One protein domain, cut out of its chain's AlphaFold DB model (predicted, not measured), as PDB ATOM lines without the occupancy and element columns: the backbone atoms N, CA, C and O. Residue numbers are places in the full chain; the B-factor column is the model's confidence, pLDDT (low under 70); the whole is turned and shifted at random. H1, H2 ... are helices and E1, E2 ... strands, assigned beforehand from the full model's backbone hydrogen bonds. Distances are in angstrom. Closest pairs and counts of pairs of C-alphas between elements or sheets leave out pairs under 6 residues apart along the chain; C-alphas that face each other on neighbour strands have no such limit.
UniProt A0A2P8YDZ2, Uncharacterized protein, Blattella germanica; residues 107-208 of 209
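Overview. This is residues 107 to 208 of the 209 residues of an uncharacterized protein of Blattella germanica (UniProt A0A2P8YDZ2). A long, strongly twisted sheet of six strands has one long helix, H2, packed slantwise over one face, and at one end a narrow arm, residues 126 to 133 with the short helix H1, sticks out. The 102 printed residues hold, along the chain, E1 E2 H1 E3 E4 H2 E5 E6; the class is mixed, helices and strands. The sheet is branched and mostly antiparallel, with E1 and E5 parallel. The whole is loose, with a radius of gyration of the C-alphas of 16.8 A, and only just elongated, spanning 57 by 28 by 26 A.

Arrangement. E1, residues 109 to 116, has E3, residues 136 to 145, on one side, antiparallel, with N 113 and O 144 2.8 A apart. On the other side is E5, residues 194 to 198, parallel, with N 112 and O 196 2.9 A apart. E3 pairs in staggered fashion: E1 and E2, residues 120 to 122, lie on one side, with N 120 and O 138 3.0 A apart. E4, residues 155 to 161, lies on the other side and forms a hairpin with E3, with N 141 and O 158 2.8 A apart. H2, residues 169 to 186, is on the sheet over E3 at a height over the sheet of 7.5 A; the closest C-alphas of E3 and H2, those of Leu 141 and Val 172, are 7.0 A apart, and the closest C-alphas of E4 and H2, those of Tyr 158 and Gly 175, are 6.2 A apart. E5 forms a hairpin with E6, residues 203 to 207, with N 197 and O 204 3.1 A apart. H1, residues 128 to 132, is not on the sheet. In H2 every O i to N i+4 pair is within hydrogen-bond range; H1 has 0 of 1, but 2 of 2 O i to N i+3 pairs.

Along the chain. E1 begins at C-alpha 109 (267.858, 239.153, 322.201) and is 22.9 A long; E3 is 29.1 A, E4 20.0 A and H2 25.6 A. E6 ends at C-alpha 207 (266.270, 232.042, 328.836).

Size, cuts and confidence. The C-alphas of Glu 129 and Arg 189 are farthest apart, 57.2 A. The printed part has no cut, and no link is long. Mean pLDDT of the printed part is 82.0; residues 188 to 192 and 199 to 208 are under 70.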
ATOM      1  N   PRO A 107     270.591 243.761 320.726       80.69
ATOM      2  CA  PRO A 107     271.671 242.867 320.316       80.69
ATOM      3  C   PRO A 107     271.787 241.622 321.203       80.69
ATOM      4  O   PRO A 107     272.338 240.619 320.755       80.69
ATOM      5  N   ASN A 108     271.237 241.651 322.421       84.38
ATOM      6  CA  ASN A 108     271.280 240.521 323.345       84.38
ATOM      7  C   ASN A 108     270.102 239.554 323.156       84.38
ATOM      8  O   ASN A 108     270.114 238.467 323.733       84.38
ATOM      9  N   ILE A 109     269.093 239.926 322.359       86.06
ATOM     10  CA  ILE A 109     267.858 239.153 322.201       86.06
ATOM     11  C   ILE A 109     267.706 238.674 320.761       86.06
ATOM     12  O   ILE A 109     267.422 239.450 319.843       86.06
ATOM     13  N   LEU A 110     267.750 237.358 320.576       87.38
ATOM     14  CA  LEU A 110     267.377 236.720 319.326       87.38
ATOM     15  C   LEU A 110     265.858 236.532 319.263       87.38
ATOM     16  O   LEU A 110     265.236 235.922 320.131       87.38
ATOM     17  N   LYS A 111     265.237 237.049 318.207       88.56
ATOM     18  CA  LYS A 111     263.789 236.937 317.991       88.56
ATOM     19  C   LYS A 111     263.522 235.891 316.933       88.56
ATOM     20  O   LYS A 111     263.949 236.050 315.795       88.56
ATOM     21  N   VAL A 112     262.783 234.855 317.295       89.38
ATOM     22  CA  VAL A 112     262.508 233.720 316.417       89.38
ATOM     23  C   VAL A 112     261.001 233.535 316.300       89.38
ATOM     24  O   VAL A 112     260.282 233.499 317.297       89.38
ATOM     25  N   CYS A 113     260.496 233.457 315.075       88.44
ATOM     26  CA  CYS A 113     259.099 233.183 314.777       88.44
ATOM     27  C   CYS A 113     258.955 231.771 314.213       88.44
ATOM     28  O   CYS A 113     259.523 231.474 313.169       88.44
ATOM     29  N   CYS A 114     258.156 230.934 314.861       89.56
ATOM     30  CA  CYS A 114     257.865 229.581 314.407       89.56
ATOM     31  C   CYS A 114     256.399 229.499 313.988       89.56
ATOM     32  O   CYS A 114     255.521 229.837 314.773       89.56
ATOM     33  N   ASP A 115     256.107 229.036 312.782       89.00
ATOM     34  CA  ASP A 115     254.726 228.833 312.344       89.00
ATOM     35  C   ASP A 115     254.608 227.584 311.480       89.00
ATOM     36  O   ASP A 115     255.488 227.280 310.673       89.00
ATOM     37  N   ILE A 116     253.506 226.856 311.643       88.88
ATOM     38  CA  ILE A 116     253.217 225.688 310.818       88.88
ATOM     39  C   ILE A 116     252.224 226.074 309.733       88.88
ATOM     40  O   ILE A 116     251.109 226.524 310.001       88.88
ATOM     41  N   GLN A 117     252.614 225.859 308.484       88.12
ATOM     42  CA  GLN A 117     251.768 226.210 307.358       88.12
ATOM     43  C   GLN A 117     250.512 225.327 307.307       88.12
ATOM     44  O   GLN A 117     250.427 224.228 307.880       88.12
ATOM     45  N   GLN A 118     249.509 225.813 306.574       85.88
ATOM     46  CA  GLN A 118     248.380 224.984 306.173       85.88
ATOM     47  C   GLN A 118     248.894 223.752 305.415       85.88
ATOM     48  O   GLN A 118     249.820 223.865 304.611       85.88
ATOM     49  N   ASN A 119     248.282 222.590 305.660       90.12
ATOM     50  CA  ASN A 119     248.640 221.338 304.995       90.12
ATOM     51  C   ASN A 119     248.598 221.527 303.474       90.12
ATOM     52  O   ASN A 119     247.585 221.986 302.938       90.12
ATOM     53  N   GLN A 120     249.691 221.188 302.796       88.44
ATOM     54  CA  GLN A 120     249.792 221.336 301.349       88.44
ATOM     55  C   GLN A 120     249.470 219.994 300.683       88.44
ATOM     56  O   GLN A 120     250.175 219.019 300.941       88.44
ATOM     57  N   PRO A 121     248.420 219.904 299.844       88.94
ATOM     58  CA  PRO A 121     248.159 218.691 299.081       88.94
ATOM     59  C   PRO A 121     249.241 218.494 298.034       88.94
ATOM     60  O   PRO A 121     249.494 219.392 297.222       88.94
ATOM     61  N   ILE A 122     249.808 217.295 297.998       87.62
ATOM     62  CA  ILE A 122     250.677 216.867 296.911       87.62
ATOM     63  C   ILE A 122     250.180 215.540 296.302       87.62
ATOM     64  O   ILE A 122     249.675 214.677 297.027       87.62
ATOM     65  N   PRO A 123     250.293 215.367 294.968       83.31
ATOM     66  CA  PRO A 123     250.736 216.354 293.979       83.31
ATOM     67  C   PRO A 123     249.659 217.413 293.677       83.31
ATOM     68  O   PRO A 123     248.459 217.130 293.629       83.31
ATOM     69  N   LYS A 124     250.091 218.653 293.420       75.44
ATOM     70  CA  LYS A 124     249.196 219.757 293.049       75.44
ATOM     71  C   LYS A 124     248.854 219.682 291.561       75.44
ATOM     72  O   LYS A 124     249.509 220.301 290.728       75.44
ATOM     73  N   LEU A 125     247.828 218.905 291.240       80.12
ATOM     74  CA  LEU A 125     247.341 218.714 289.876       80.12
ATOM     75  C   LEU A 125     246.042 219.498 289.650       80.12
ATOM     76  O   LEU A 125     245.192 219.579 290.532       80.12
ATOM     77  N   SER A 126     245.879 220.070 288.456       75.94
ATOM     78  CA  SER A 126     244.698 220.859 288.070       75.94
ATOM     79  C   SER A 126     243.583 220.033 287.416       75.94
ATOM     80  O   SER A 126     242.670 220.605 286.826       75.94
ATOM     81  N   VAL A 127     243.664 218.701 287.473       80.31
ATOM     82  CA  VAL A 127     242.652 217.794 286.914       80.31
ATOM     83  C   VAL A 127     241.581 217.461 287.952       80.31
ATOM     84  O   VAL A 127     241.882 217.238 289.123       80.31
ATOM     85  N   SER A 128     240.322 217.409 287.517       77.50
ATOM     86  CA  SER A 128     239.158 217.174 288.383       77.50
ATOM     87  C   SER A 128     239.183 215.813 289.080       77.50
ATOM     88  O   SER A 128     238.720 215.706 290.209       77.50
ATOM     89  N   GLU A 129     239.764 214.785 288.459       80.31
ATOM     90  CA  GLU A 129     239.878 213.449 289.057       80.31
ATOM     91  C   GLU A 129     240.641 213.448 290.382       80.31
ATOM     92  O   GLU A 129     240.333 212.669 291.280       80.31
ATOM     93  N   VAL A 130     241.626 214.335 290.526       78.62
ATOM     94  CA  VAL A 130     242.478 214.402 291.718       78.62
ATOM     95  C   VAL A 130     241.696 214.878 292.941       78.62
ATOM     96  O   VAL A 130     242.062 214.524 294.054       78.62
ATOM     97  N   PHE A 131     240.581 215.588 292.747       73.31
ATOM     98  CA  PHE A 131     239.663 215.950 293.830       73.31
ATOM     99  C   PHE A 131     239.014 214.724 294.492       73.31
ATOM    100  O   PHE A 131     238.747 214.743 295.689       73.31
ATOM    101  N   TYR A 132     238.786 213.654 293.726       82.56
ATOM    102  CA  TYR A 132     238.188 212.410 294.222       82.56
ATOM    103  C   TYR A 132     239.230 211.371 294.651       82.56
ATOM    104  O   TYR A 132     238.873 210.305 295.149       82.56
ATOM    105  N   ARG A 133     240.520 211.663 294.463       81.88
ATOM    106  CA  ARG A 133     241.620 210.792 294.885       81.88
ATOM    107  C   ARG A 133     242.195 211.277 296.210       81.88
ATOM    108  O   ARG A 133     242.168 212.463 296.528       81.88
ATOM    109  N   ARG A 134     242.759 210.349 296.984       83.44
ATOM    110  CA  ARG A 134     243.470 210.694 298.218       83.44
ATOM    111  C   ARG A 134     244.750 211.458 297.874       83.44
ATOM    112  O   ARG A 134     245.634 210.914 297.218       83.44
ATOM    113  N   GLN A 135     244.830 212.708 298.321       86.88
ATOM    114  CA  GLN A 135     246.050 213.515 298.277       86.88
ATOM    115  C   GLN A 135     246.870 213.261 299.543       86.88
ATOM    116  O   GLN A 135     246.294 213.068 300.613       86.88
ATOM    117  N   VAL A 136     248.199 213.257 299.416       90.50
ATOM    118  CA  VAL A 136     249.101 213.161 300.571       90.50
ATOM    119  C   VAL A 136     249.339 214.567 301.105       90.50
ATOM    120  O   VAL A 136     249.603 215.490 300.325       90.50
ATOM    121  N   TRP A 137     249.252 214.744 302.424       93.25
ATOM    122  CA  TRP A 137     249.599 216.022 303.037       93.25
ATOM    123  C   TRP A 137     251.105 216.167 303.218       93.25
ATOM    124  O   TRP A 137     251.756 215.334 303.845       93.25
ATOM    125  N   LEU A 138     251.636 217.275 302.708       94.00
ATOM    126  CA  LEU A 138     252.935 217.804 303.087       94.00
ATOM    127  C   LEU A 138     252.741 218.776 304.252       94.00
ATOM    128  O   LEU A 138     251.976 219.749 304.158       94.00
ATOM    129  N   TYR A 139     253.449 218.514 305.341       94.94
ATOM    130  CA  TYR A 139     253.542 219.403 306.486       94.94
ATOM    131  C   TYR A 139     254.809 220.240 306.371       94.94
ATOM    132  O   TYR A 139     255.854 219.741 305.961       94.94
ATOM    133  N   ASN A 140     254.696 221.526 306.701       93.38
ATOM    134  CA  ASN A 140     255.805 222.466 306.624       93.38
ATOM    135  C   ASN A 140     255.825 223.356 307.869       93.38
ATOM    136  O   ASN A 140     254.938 224.199 308.049       93.38
ATOM    137  N   LEU A 141     256.820 223.147 308.723       93.69
ATOM    138  CA  LEU A 141     257.141 223.999 309.861       93.69
ATOM    139  C   LEU A 141     258.204 225.010 309.426       93.69
ATOM    140  O   LEU A 141     259.297 224.643 309.009       93.69
ATOM    141  N   CYS A 142     257.870 226.287 309.548       92.62
ATOM    142  CA  CYS A 142     258.755 227.401 309.258       92.62
ATOM    143  C   CYS A 142     259.322 227.954 310.566       92.62
ATOM    144  O   CYS A 142     258.557 228.281 311.475       92.62
ATOM    145  N   VAL A 143     260.642 228.097 310.637       92.44
ATOM    146  CA  VAL A 143     261.353 228.788 311.714       92.44
ATOM    147  C   VAL A 143     262.094 229.971 311.103       92.44
ATOM    148  O   VAL A 143     262.971 229.811 310.261       92.44
ATOM    149  N   LEU A 144     261.714 231.175 311.510       90.12
ATOM    150  CA  LEU A 144     262.226 232.433 310.988       90.12
ATOM    151  C   LEU A 144     262.978 233.183 312.080       90.12
ATOM    152  O   LEU A 144     262.377 233.634 313.056       90.12
ATOM    153  N   VAL A 145     264.268 233.409 311.882       89.50
ATOM    154  CA  VAL A 145     265.057 234.307 312.720       89.50
ATOM    155  C   VAL A 145     264.852 235.737 312.223       89.50
ATOM    156  O   VAL A 145     265.187 236.097 311.092       89.50
ATOM    157  N   TYR A 146     264.257 236.577 313.065       86.75
ATOM    158  CA  TYR A 146     263.971 237.956 312.709       86.75
ATOM    159  C   TYR A 146     265.270 238.754 312.556       86.75
ATOM    160  O   TYR A 146     266.025 238.937 313.507       86.75
ATOM    161  N   SER A 147     265.470 239.291 311.355       82.31
ATOM    162  CA  SER A 147     266.509 240.258 311.023       82.31
ATOM    163  C   SER A 147     265.889 241.447 310.286       82.31
ATOM    164  O   SER A 147     264.783 241.360 309.734       82.31
ATOM    165  N   LYS A 148     266.603 242.577 310.279       76.69
ATOM    166  CA  LYS A 148     266.229 243.800 309.553       76.69
ATOM    167  C   LYS A 148     266.101 243.548 308.053       76.69
ATOM    168  O   LYS A 148     265.220 244.114 307.403       76.69
ATOM    169  N   ILE A 149     266.975 242.695 307.528       79.81
ATOM    170  CA  ILE A 149     266.932 242.197 306.160       79.81
ATOM    171  C   ILE A 149     266.605 240.716 306.258       79.81
ATOM    172  O   ILE A 149     267.266 239.971 306.974       79.81
ATOM    173  N   GLN A 150     265.523 240.324 305.596       80.75
ATOM    174  CA  GLN A 150     265.077 238.942 305.563       80.75
ATOM    175  C   GLN A 150     265.745 238.257 304.376       80.75
ATOM    176  O   GLN A 150     265.503 238.645 303.230       80.75
ATOM    177  N   GLU A 151     266.606 237.291 304.670       82.38
ATOM    178  CA  GLU A 151     267.389 236.550 303.681       82.38
ATOM    179  C   GLU A 151     266.909 235.091 303.626       82.38
ATOM    180  O   GLU A 151     265.824 234.779 304.112       82.38
ATOM    181  N   LYS A 152     267.621 234.188 302.953       82.88
ATOM    182  CA  LYS A 152     267.211 232.769 302.939       82.88
ATOM    183  C   LYS A 152     267.776 232.030 304.143       82.88
ATOM    184  O   LYS A 152     267.142 231.137 304.681       82.88
ATOM    185  N   GLU A 153     268.951 232.452 304.569       83.06
ATOM    186  CA  GLU A 153     269.788 231.861 305.603       83.06
ATOM    187  C   GLU A 153     269.155 232.005 306.991       83.06
ATOM    188  O   GLU A 153     269.419 231.209 307.886       83.06
ATOM    189  N   ASN A 154     268.276 232.994 307.168       85.19
ATOM    190  CA  ASN A 154     267.549 233.219 308.411       85.19
ATOM    191  C   ASN A 154     266.181 232.510 308.459       85.19
ATOM    192  O   ASN A 154     265.437 232.693 309.423       85.19
ATOM    193  N   THR A 155     265.831 231.744 307.423       89.75
ATOM    194  CA  THR A 155     264.556 231.033 307.312       89.75
ATOM    195  C   THR A 155     264.813 229.546 307.118       89.75
ATOM    196  O   THR A 155     265.360 229.123 306.103       89.75
ATOM    197  N   ILE A 156     264.365 228.738 308.068       92.25
ATOM    198  CA  ILE A 156     264.543 227.288 308.067       92.25
ATOM    199  C   ILE A 156     263.178 226.630 307.891       92.25
ATOM    200  O   ILE A 156     262.186 227.039 308.500       92.25
ATOM    201  N   PHE A 157     263.127 225.604 307.044       93.31
ATOM    202  CA  PHE A 157     261.924 224.821 306.797       93.31
ATOM    203  C   PHE A 157     262.157 223.365 307.181       93.31
ATOM    204  O   PHE A 157     263.056 222.716 306.651       93.31
ATOM    205  N   TYR A 158     261.299 222.855 308.055       94.88
ATOM    206  CA  TYR A 158     261.203 221.441 308.385       94.88
ATOM    207  C   TYR A 158     259.966 220.872 307.702       94.88
ATOM    208  O   TYR A 158     258.838 221.280 307.991       94.88
ATOM    209  N   THR A 159     260.176 219.933 306.786       94.88
ATOM    210  CA  THR A 159     259.103 219.338 305.988       94.88
ATOM    211  C   THR A 159     259.049 217.836 306.173       94.88
ATOM    212  O   THR A 159     260.089 217.186 306.154       94.88
ATOM    213  N   TRP A 160     257.841 217.294 306.293       95.25
ATOM    214  CA  TRP A 160     257.597 215.855 306.349       95.25
ATOM    215  C   TRP A 160     256.231 215.521 305.750       95.25
ATOM    216  O   TRP A 160     255.340 216.376 305.659       95.25
ATOM    217  N   LEU A 161     256.073 214.280 305.310       94.50
ATOM    218  CA  LEU A 161     254.849 213.774 304.701       94.50
ATOM    219  C   LEU A 161     253.951 213.085 305.727       94.50
ATOM    220  O   LEU A 161     254.424 212.450 306.668       94.50
ATOM    221  N   GLU A 162     252.642 213.107 305.470       93.00
ATOM    222  CA  GLU A 162     251.645 212.322 306.214       93.00
ATOM    223  C   GLU A 162     251.984 210.829 306.278       93.00
ATOM    224  O   GLU A 162     251.672 210.176 307.269       93.00
ATOM    225  N   SER A 163     252.634 210.293 305.241       92.25
ATOM    226  CA  SER A 163     253.072 208.895 305.196       92.25
ATOM    227  C   SER A 163     254.246 208.588 306.123       92.25
ATOM    228  O   SER A 163     254.439 207.432 306.483       92.25
ATOM    229  N   GLU A 164     255.049 209.590 306.475       93.62
ATOM    230  CA  GLU A 164     256.228 209.423 307.327       93.62
ATOM    231  C   GLU A 164     255.843 209.576 308.796       93.62
ATOM    232  O   GLU A 164     256.143 208.712 309.622       93.62
ATOM    233  N   ARG A 165     255.168 210.685 309.121       93.81
ATOM    234  CA  ARG A 165     254.736 211.025 310.477       93.81
ATOM    235  C   ARG A 165     253.456 211.865 310.458       93.81
ATOM    236  O   ARG A 165     253.224 212.628 309.516       93.81
ATOM    237  N   PRO A 166     252.616 211.776 311.502       91.19
ATOM    238  CA  PRO A 166     251.447 212.637 311.628       91.19
ATOM    239  C   PRO A 166     251.845 214.104 311.855       91.19
ATOM    240  O   PRO A 166     252.982 214.435 312.189       91.19
ATOM    241  N   LYS A 167     250.872 215.012 311.715       89.56
ATOM    242  CA  LYS A 167     251.013 216.409 312.152       89.56
ATOM    243  C   LYS A 167     250.854 216.485 313.675       89.56
ATOM    244  O   LYS A 167     249.798 216.884 314.165       89.56
ATOM    245  N   GLY A 168     251.863 216.029 314.409       88.38
ATOM    246  CA  GLY A 168     251.873 215.999 315.868       88.38
ATOM    247  C   GLY A 168     252.716 217.110 316.492       88.38
ATOM    248  O   GLY A 168     253.467 217.825 315.827       88.38
ATOM    249  N   CYS A 169     252.570 217.269 317.807       89.69
ATOM    250  CA  CYS A 169     253.409 218.172 318.595       89.69
ATOM    251  C   CYS A 169     254.855 217.677 318.702       89.69
ATOM    252  O   CYS A 169     255.751 218.504 318.822       89.69
ATOM    253  N   ASN A 170     255.082 216.363 318.628       93.00
ATOM    254  CA  ASN A 170     256.412 215.771 318.724       93.00
ATOM    255  C   ASN A 170     257.273 216.167 317.526       93.00
ATOM    256  O   ASN A 170     258.393 216.614 317.711       93.00
ATOM    257  N   GLU A 171     256.727 216.090 316.314       93.00
ATOM    258  CA  GLU A 171     257.419 216.475 315.083       93.00
ATOM    259  C   GLU A 171     257.766 217.970 315.093       93.00
ATOM    260  O   GLU A 171     258.868 218.365 314.717       93.00
ATOM    261  N   VAL A 172     256.850 218.803 315.602       91.81
ATOM    262  CA  VAL A 172     257.100 220.238 315.783       91.81
ATOM    263  C   VAL A 172     258.181 220.483 316.834       91.81
ATOM    264  O   VAL A 172     259.088 221.277 316.595       91.81
ATOM    265  N   ALA A 173     258.110 219.804 317.980       92.38
ATOM    266  CA  ALA A 173     259.095 219.925 319.048       92.38
ATOM    267  C   ALA A 173     260.483 219.467 318.587       92.38
ATOM    268  O   ALA A 173     261.457 220.153 318.870       92.38
ATOM    269  N   SER A 174     260.574 218.374 317.826       94.12
ATOM    270  CA  SER A 174     261.824 217.899 317.229       94.12
ATOM    271  C   SER A 174     262.417 218.914 316.254       94.12
ATOM    272  O   SER A 174     263.614 219.163 316.319       94.12
ATOM    273  N   GLY A 175     261.602 219.545 315.401       92.88
ATOM    274  CA  GLY A 175     262.082 220.606 314.507       92.88
ATOM    275  C   GLY A 175     262.576 221.844 315.262       92.88
ATOM    276  O   GLY A 175     263.605 222.416 314.917       92.88
ATOM    277  N   VAL A 176     261.884 222.246 316.333       91.38
ATOM    278  CA  VAL A 176     262.336 223.355 317.192       91.38
ATOM    279  C   VAL A 176     263.605 222.984 317.965       91.38
ATOM    280  O   VAL A 176     264.483 223.826 318.111       91.38
ATOM    281  N   LEU A 177     263.721 221.744 318.443       92.69
ATOM    282  CA  LEU A 177     264.904 221.261 319.149       92.69
ATOM    283  C   LEU A 177     266.127 221.243 318.231       92.69
ATOM    284  O   LEU A 177     267.146 221.819 318.592       92.69
ATOM    285  N   ASP A 178     266.004 220.673 317.031       94.25
ATOM    286  CA  ASP A 178     267.077 220.682 316.032       94.25
ATOM    287  C   ASP A 178     267.523 222.115 315.704       94.25
ATOM    288  O   ASP A 178     268.718 222.407 315.654       94.25
ATOM    289  N   PHE A 179     266.572 223.045 315.564       92.19
ATOM    290  CA  PHE A 179     266.888 224.459 315.381       92.19
ATOM    291  C   PHE A 179     267.718 225.025 316.544       92.19
ATOM    292  O   PHE A 179     268.716 225.704 316.303       92.19
ATOM    293  N   LEU A 180     267.320 224.756 317.792       90.06
ATOM    294  CA  LEU A 180     268.020 225.252 318.979       90.06
ATOM    295  C   LEU A 180     269.426 224.650 319.111       90.06
ATOM    296  O   LEU A 180     270.371 225.387 319.378       90.06
ATOM    297  N   GLU A 181     269.588 223.351 318.861       91.00
ATOM    298  CA  GLU A 181     270.897 222.683 318.893       91.00
ATOM    299  C   GLU A 181     271.839 223.216 317.803       91.00
ATOM    300  O   GLU A 181     273.036 223.408 318.027       91.00
ATOM    301  N   ASN A 182     271.315 223.468 316.603       88.81
ATOM    302  CA  ASN A 182     272.100 224.047 315.515       88.81
ATOM    303  C   ASN A 182     272.463 225.509 315.796       88.81
ATOM    304  O   ASN A 182     273.571 225.943 315.470       88.81
ATOM    305  N   LEU A 183     271.568 226.249 316.453       86.12
ATOM    306  CA  LEU A 183     271.838 227.606 316.908       86.12
ATOM    307  C   LEU A 183     272.959 227.629 317.955       86.12
ATOM    308  O   LEU A 183     273.893 228.414 317.803       86.12
ATOM    309  N   GLU A 184     272.913 226.743 318.952       84.94
ATOM    310  CA  GLU A 184     273.945 226.609 319.989       84.94
ATOM    311  C   GLU A 184     275.321 226.301 319.378       84.94
ATOM    312  O   GLU A 184     276.301 226.988 319.666       84.94
ATOM    313  N   LYS A 185     275.393 225.351 318.437       84.69
ATOM    314  CA  LYS A 185     276.638 225.029 317.708       84.69
ATOM    315  C   LYS A 185     277.196 226.216 316.917       84.69
ATOM    316  O   LYS A 185     278.405 226.303 316.713       84.69
ATOM    317  N   SER A 186     276.326 227.102 316.435       77.62
ATOM    318  CA  SER A 186     276.706 228.282 315.647       77.62
ATOM    319  C   SER A 186     277.062 229.509 316.496       77.62
ATOM    320  O   SER A 186     277.550 230.510 315.962       77.62
ATOM    321  N   GLN A 187     276.817 229.460 317.807       71.12
ATOM    322  CA  GLN A 187     276.982 230.604 318.691       71.12
ATOM    323  C   GLN A 187     278.473 230.916 318.896       71.12
ATOM    324  O   GLN A 187     279.289 230.063 319.241       71.12
ATOM    325  N   THR A 188     278.852 232.176 318.679       60.97
ATOM    326  CA  THR A 188     280.193 232.682 319.008       60.97
ATOM    327  C   THR A 188     280.206 233.231 320.438       60.97
ATOM    328  O   THR A 188     279.157 233.585 320.969       60.97
ATOM    329  N   ARG A 189     281.386 233.344 321.074       57.12
ATOM    330  CA  ARG A 189     281.554 233.752 322.493       57.12
ATOM    331  C   ARG A 189     280.880 235.083 322.903       57.12
ATOM    332  O   ARG A 189     280.761 235.328 324.094       57.12
ATOM    333  N   ASN A 190     280.431 235.906 321.947       60.78
ATOM    334  CA  ASN A 190     279.732 237.183 322.166       60.78
ATOM    335  C   ASN A 190     278.308 237.200 321.554       60.78
ATOM    336  O   ASN A 190     277.830 238.253 321.133       60.78
ATOM    337  N   GLY A 191     277.669 236.037 321.408       63.97
ATOM    338  CA  GLY A 191     276.323 235.910 320.844       63.97
ATOM    339  C   GLY A 191     275.197 236.392 321.778       63.97
ATOM    340  O   GLY A 191     275.444 236.684 322.947       63.97
ATOM    341  N   PRO A 192     273.951 236.469 321.273       69.75
ATOM    342  CA  PRO A 192     272.784 236.853 322.070       69.75
ATOM    343  C   PRO A 192     272.547 235.865 323.219       69.75
ATOM    344  O   PRO A 192     272.686 234.658 323.028       69.75
ATOM    345  N   THR A 193     272.159 236.380 324.385       75.69
ATOM    346  CA  THR A 193     271.931 235.617 325.626       75.69
ATOM    347  C   THR A 193     270.476 235.195 325.829       75.69
ATOM    348  O   THR A 193     270.203 234.258 326.573       75.69
ATOM    349  N   GLU A 194     269.519 235.841 325.158       83.69
ATOM    350  CA  GLU A 194     268.094 235.515 325.287       83.69
ATOM    351  C   GLU A 194     267.458 235.161 323.940       83.69
ATOM    352  O   GLU A 194     267.706 235.822 322.929       83.69
ATOM    353  N   ILE A 195     266.564 234.161 323.928       85.56
ATOM    354  CA  ILE A 195     265.729 233.839 322.762       85.56
ATOM    355  C   ILE A 195     264.260 234.101 323.088       85.56
ATOM    356  O   ILE A 195     263.657 233.540 324.005       85.56
ATOM    357  N   HIS A 196     263.630 234.921 322.256       87.38
ATOM    358  CA  HIS A 196     262.187 235.095 322.258       87.38
ATOM    359  C   HIS A 196     261.560 234.293 321.119       87.38
ATOM    360  O   HIS A 196     261.743 234.633 319.948       87.38
ATOM    361  N   LEU A 197     260.784 233.263 321.475       84.62
ATOM    362  CA  LEU A 197     260.034 232.445 320.527       84.62
ATOM    363  C   LEU A 197     258.603 232.968 320.371       84.62
ATOM    364  O   LEU A 197     257.867 233.193 321.339       84.62
ATOM    365  N   PHE A 198     258.185 233.129 319.122       82.62
ATOM    366  CA  PHE A 198     256.873 233.644 318.759       82.62
ATOM    367  C   PHE A 198     256.161 232.662 317.837       82.62
ATOM    368  O   PHE A 198     256.663 232.366 316.761       82.62
ATOM    369  N   GLN A 199     254.972 232.195 318.221       68.25
ATOM    370  CA  GLN A 199     254.194 231.251 317.403       68.25
ATOM    371  C   GLN A 199     252.973 231.895 316.723       68.25
ATOM    372  O   GLN A 199     252.349 231.336 315.835       68.25
ATOM    373  N   THR A 200     252.570 233.071 317.200       59.41
ATOM    374  CA  THR A 200     251.482 233.967 316.740       59.41
ATOM    375  C   THR A 200     251.508 235.162 317.729       59.41
ATOM    376  O   THR A 200     252.504 235.281 318.441       59.41
ATOM    377  N   PRO A 201     250.522 236.078 317.883       50.41
ATOM    378  CA  PRO A 201     250.599 237.141 318.908       50.41
ATOM    379  C   PRO A 201     250.711 236.673 320.382       50.41
ATOM    380  O   PRO A 201     250.562 237.493 321.289       50.41
ATOM    381  N   ALA A 202     250.924 235.379 320.631       39.41
ATOM    382  CA  ALA A 202     251.325 234.800 321.902       39.41
ATOM    383  C   ALA A 202     252.863 234.713 321.978       39.41
ATOM    384  O   ALA A 202     253.518 234.244 321.048       39.41
ATOM    385  N   GLN A 203     253.431 235.196 323.083       42.16
ATOM    386  CA  GLN A 203     254.873 235.204 323.335       42.16
ATOM    387  C   GLN A 203     255.232 234.065 324.295       42.16
ATOM    388  O   GLN A 203     254.575 233.929 325.327       42.16
ATOM    389  N   ALA A 204     256.286 233.310 323.985       41.88
ATOM    390  CA  ALA A 204     256.974 232.435 324.928       41.88
ATOM    391  C   ALA A 204     258.423 232.928 325.067       41.88
ATOM    392  O   ALA A 204     259.097 233.191 324.070       41.88
ATOM    393  N   LYS A 205     258.894 233.116 326.303       37.25
ATOM    394  CA  LYS A 205     260.283 233.500 326.585       37.25
ATOM    395  C   LYS A 205     261.064 232.269 327.018       37.25
ATOM    396  O   LYS A 205     260.598 231.567 327.913       37.25
ATOM    397  N   ILE A 206     262.226 232.043 326.412       44.88
ATOM    398  CA  ILE A 206     263.178 231.017 326.839       44.88
ATOM    399  C   ILE A 206     264.495 231.721 327.161       44.88
ATOM    400  O   ILE A 206     265.039 232.451 326.335       44.88
ATOM    401  N   ILE A 207     264.972 231.536 328.388       34.69
ATOM    402  CA  ILE A 207     266.270 232.042 328.836       34.69
ATOM    403  C   ILE A 207     267.279 230.931 328.556       34.69
ATOM    404  O   ILE A 207     267.069 229.808 329.020       34.69
ATOM    405  N   ILE A 208     268.316 231.225 327.771       39.66
ATOM    406  CA  ILE A 208     269.442 230.302 327.600       39.66
ATOM    407  C   ILE A 208     270.392 230.533 328.787       39.66
ATOM    408  O   ILE A 208     270.640 231.699 329.108       39.66
TER     409      ILE A 208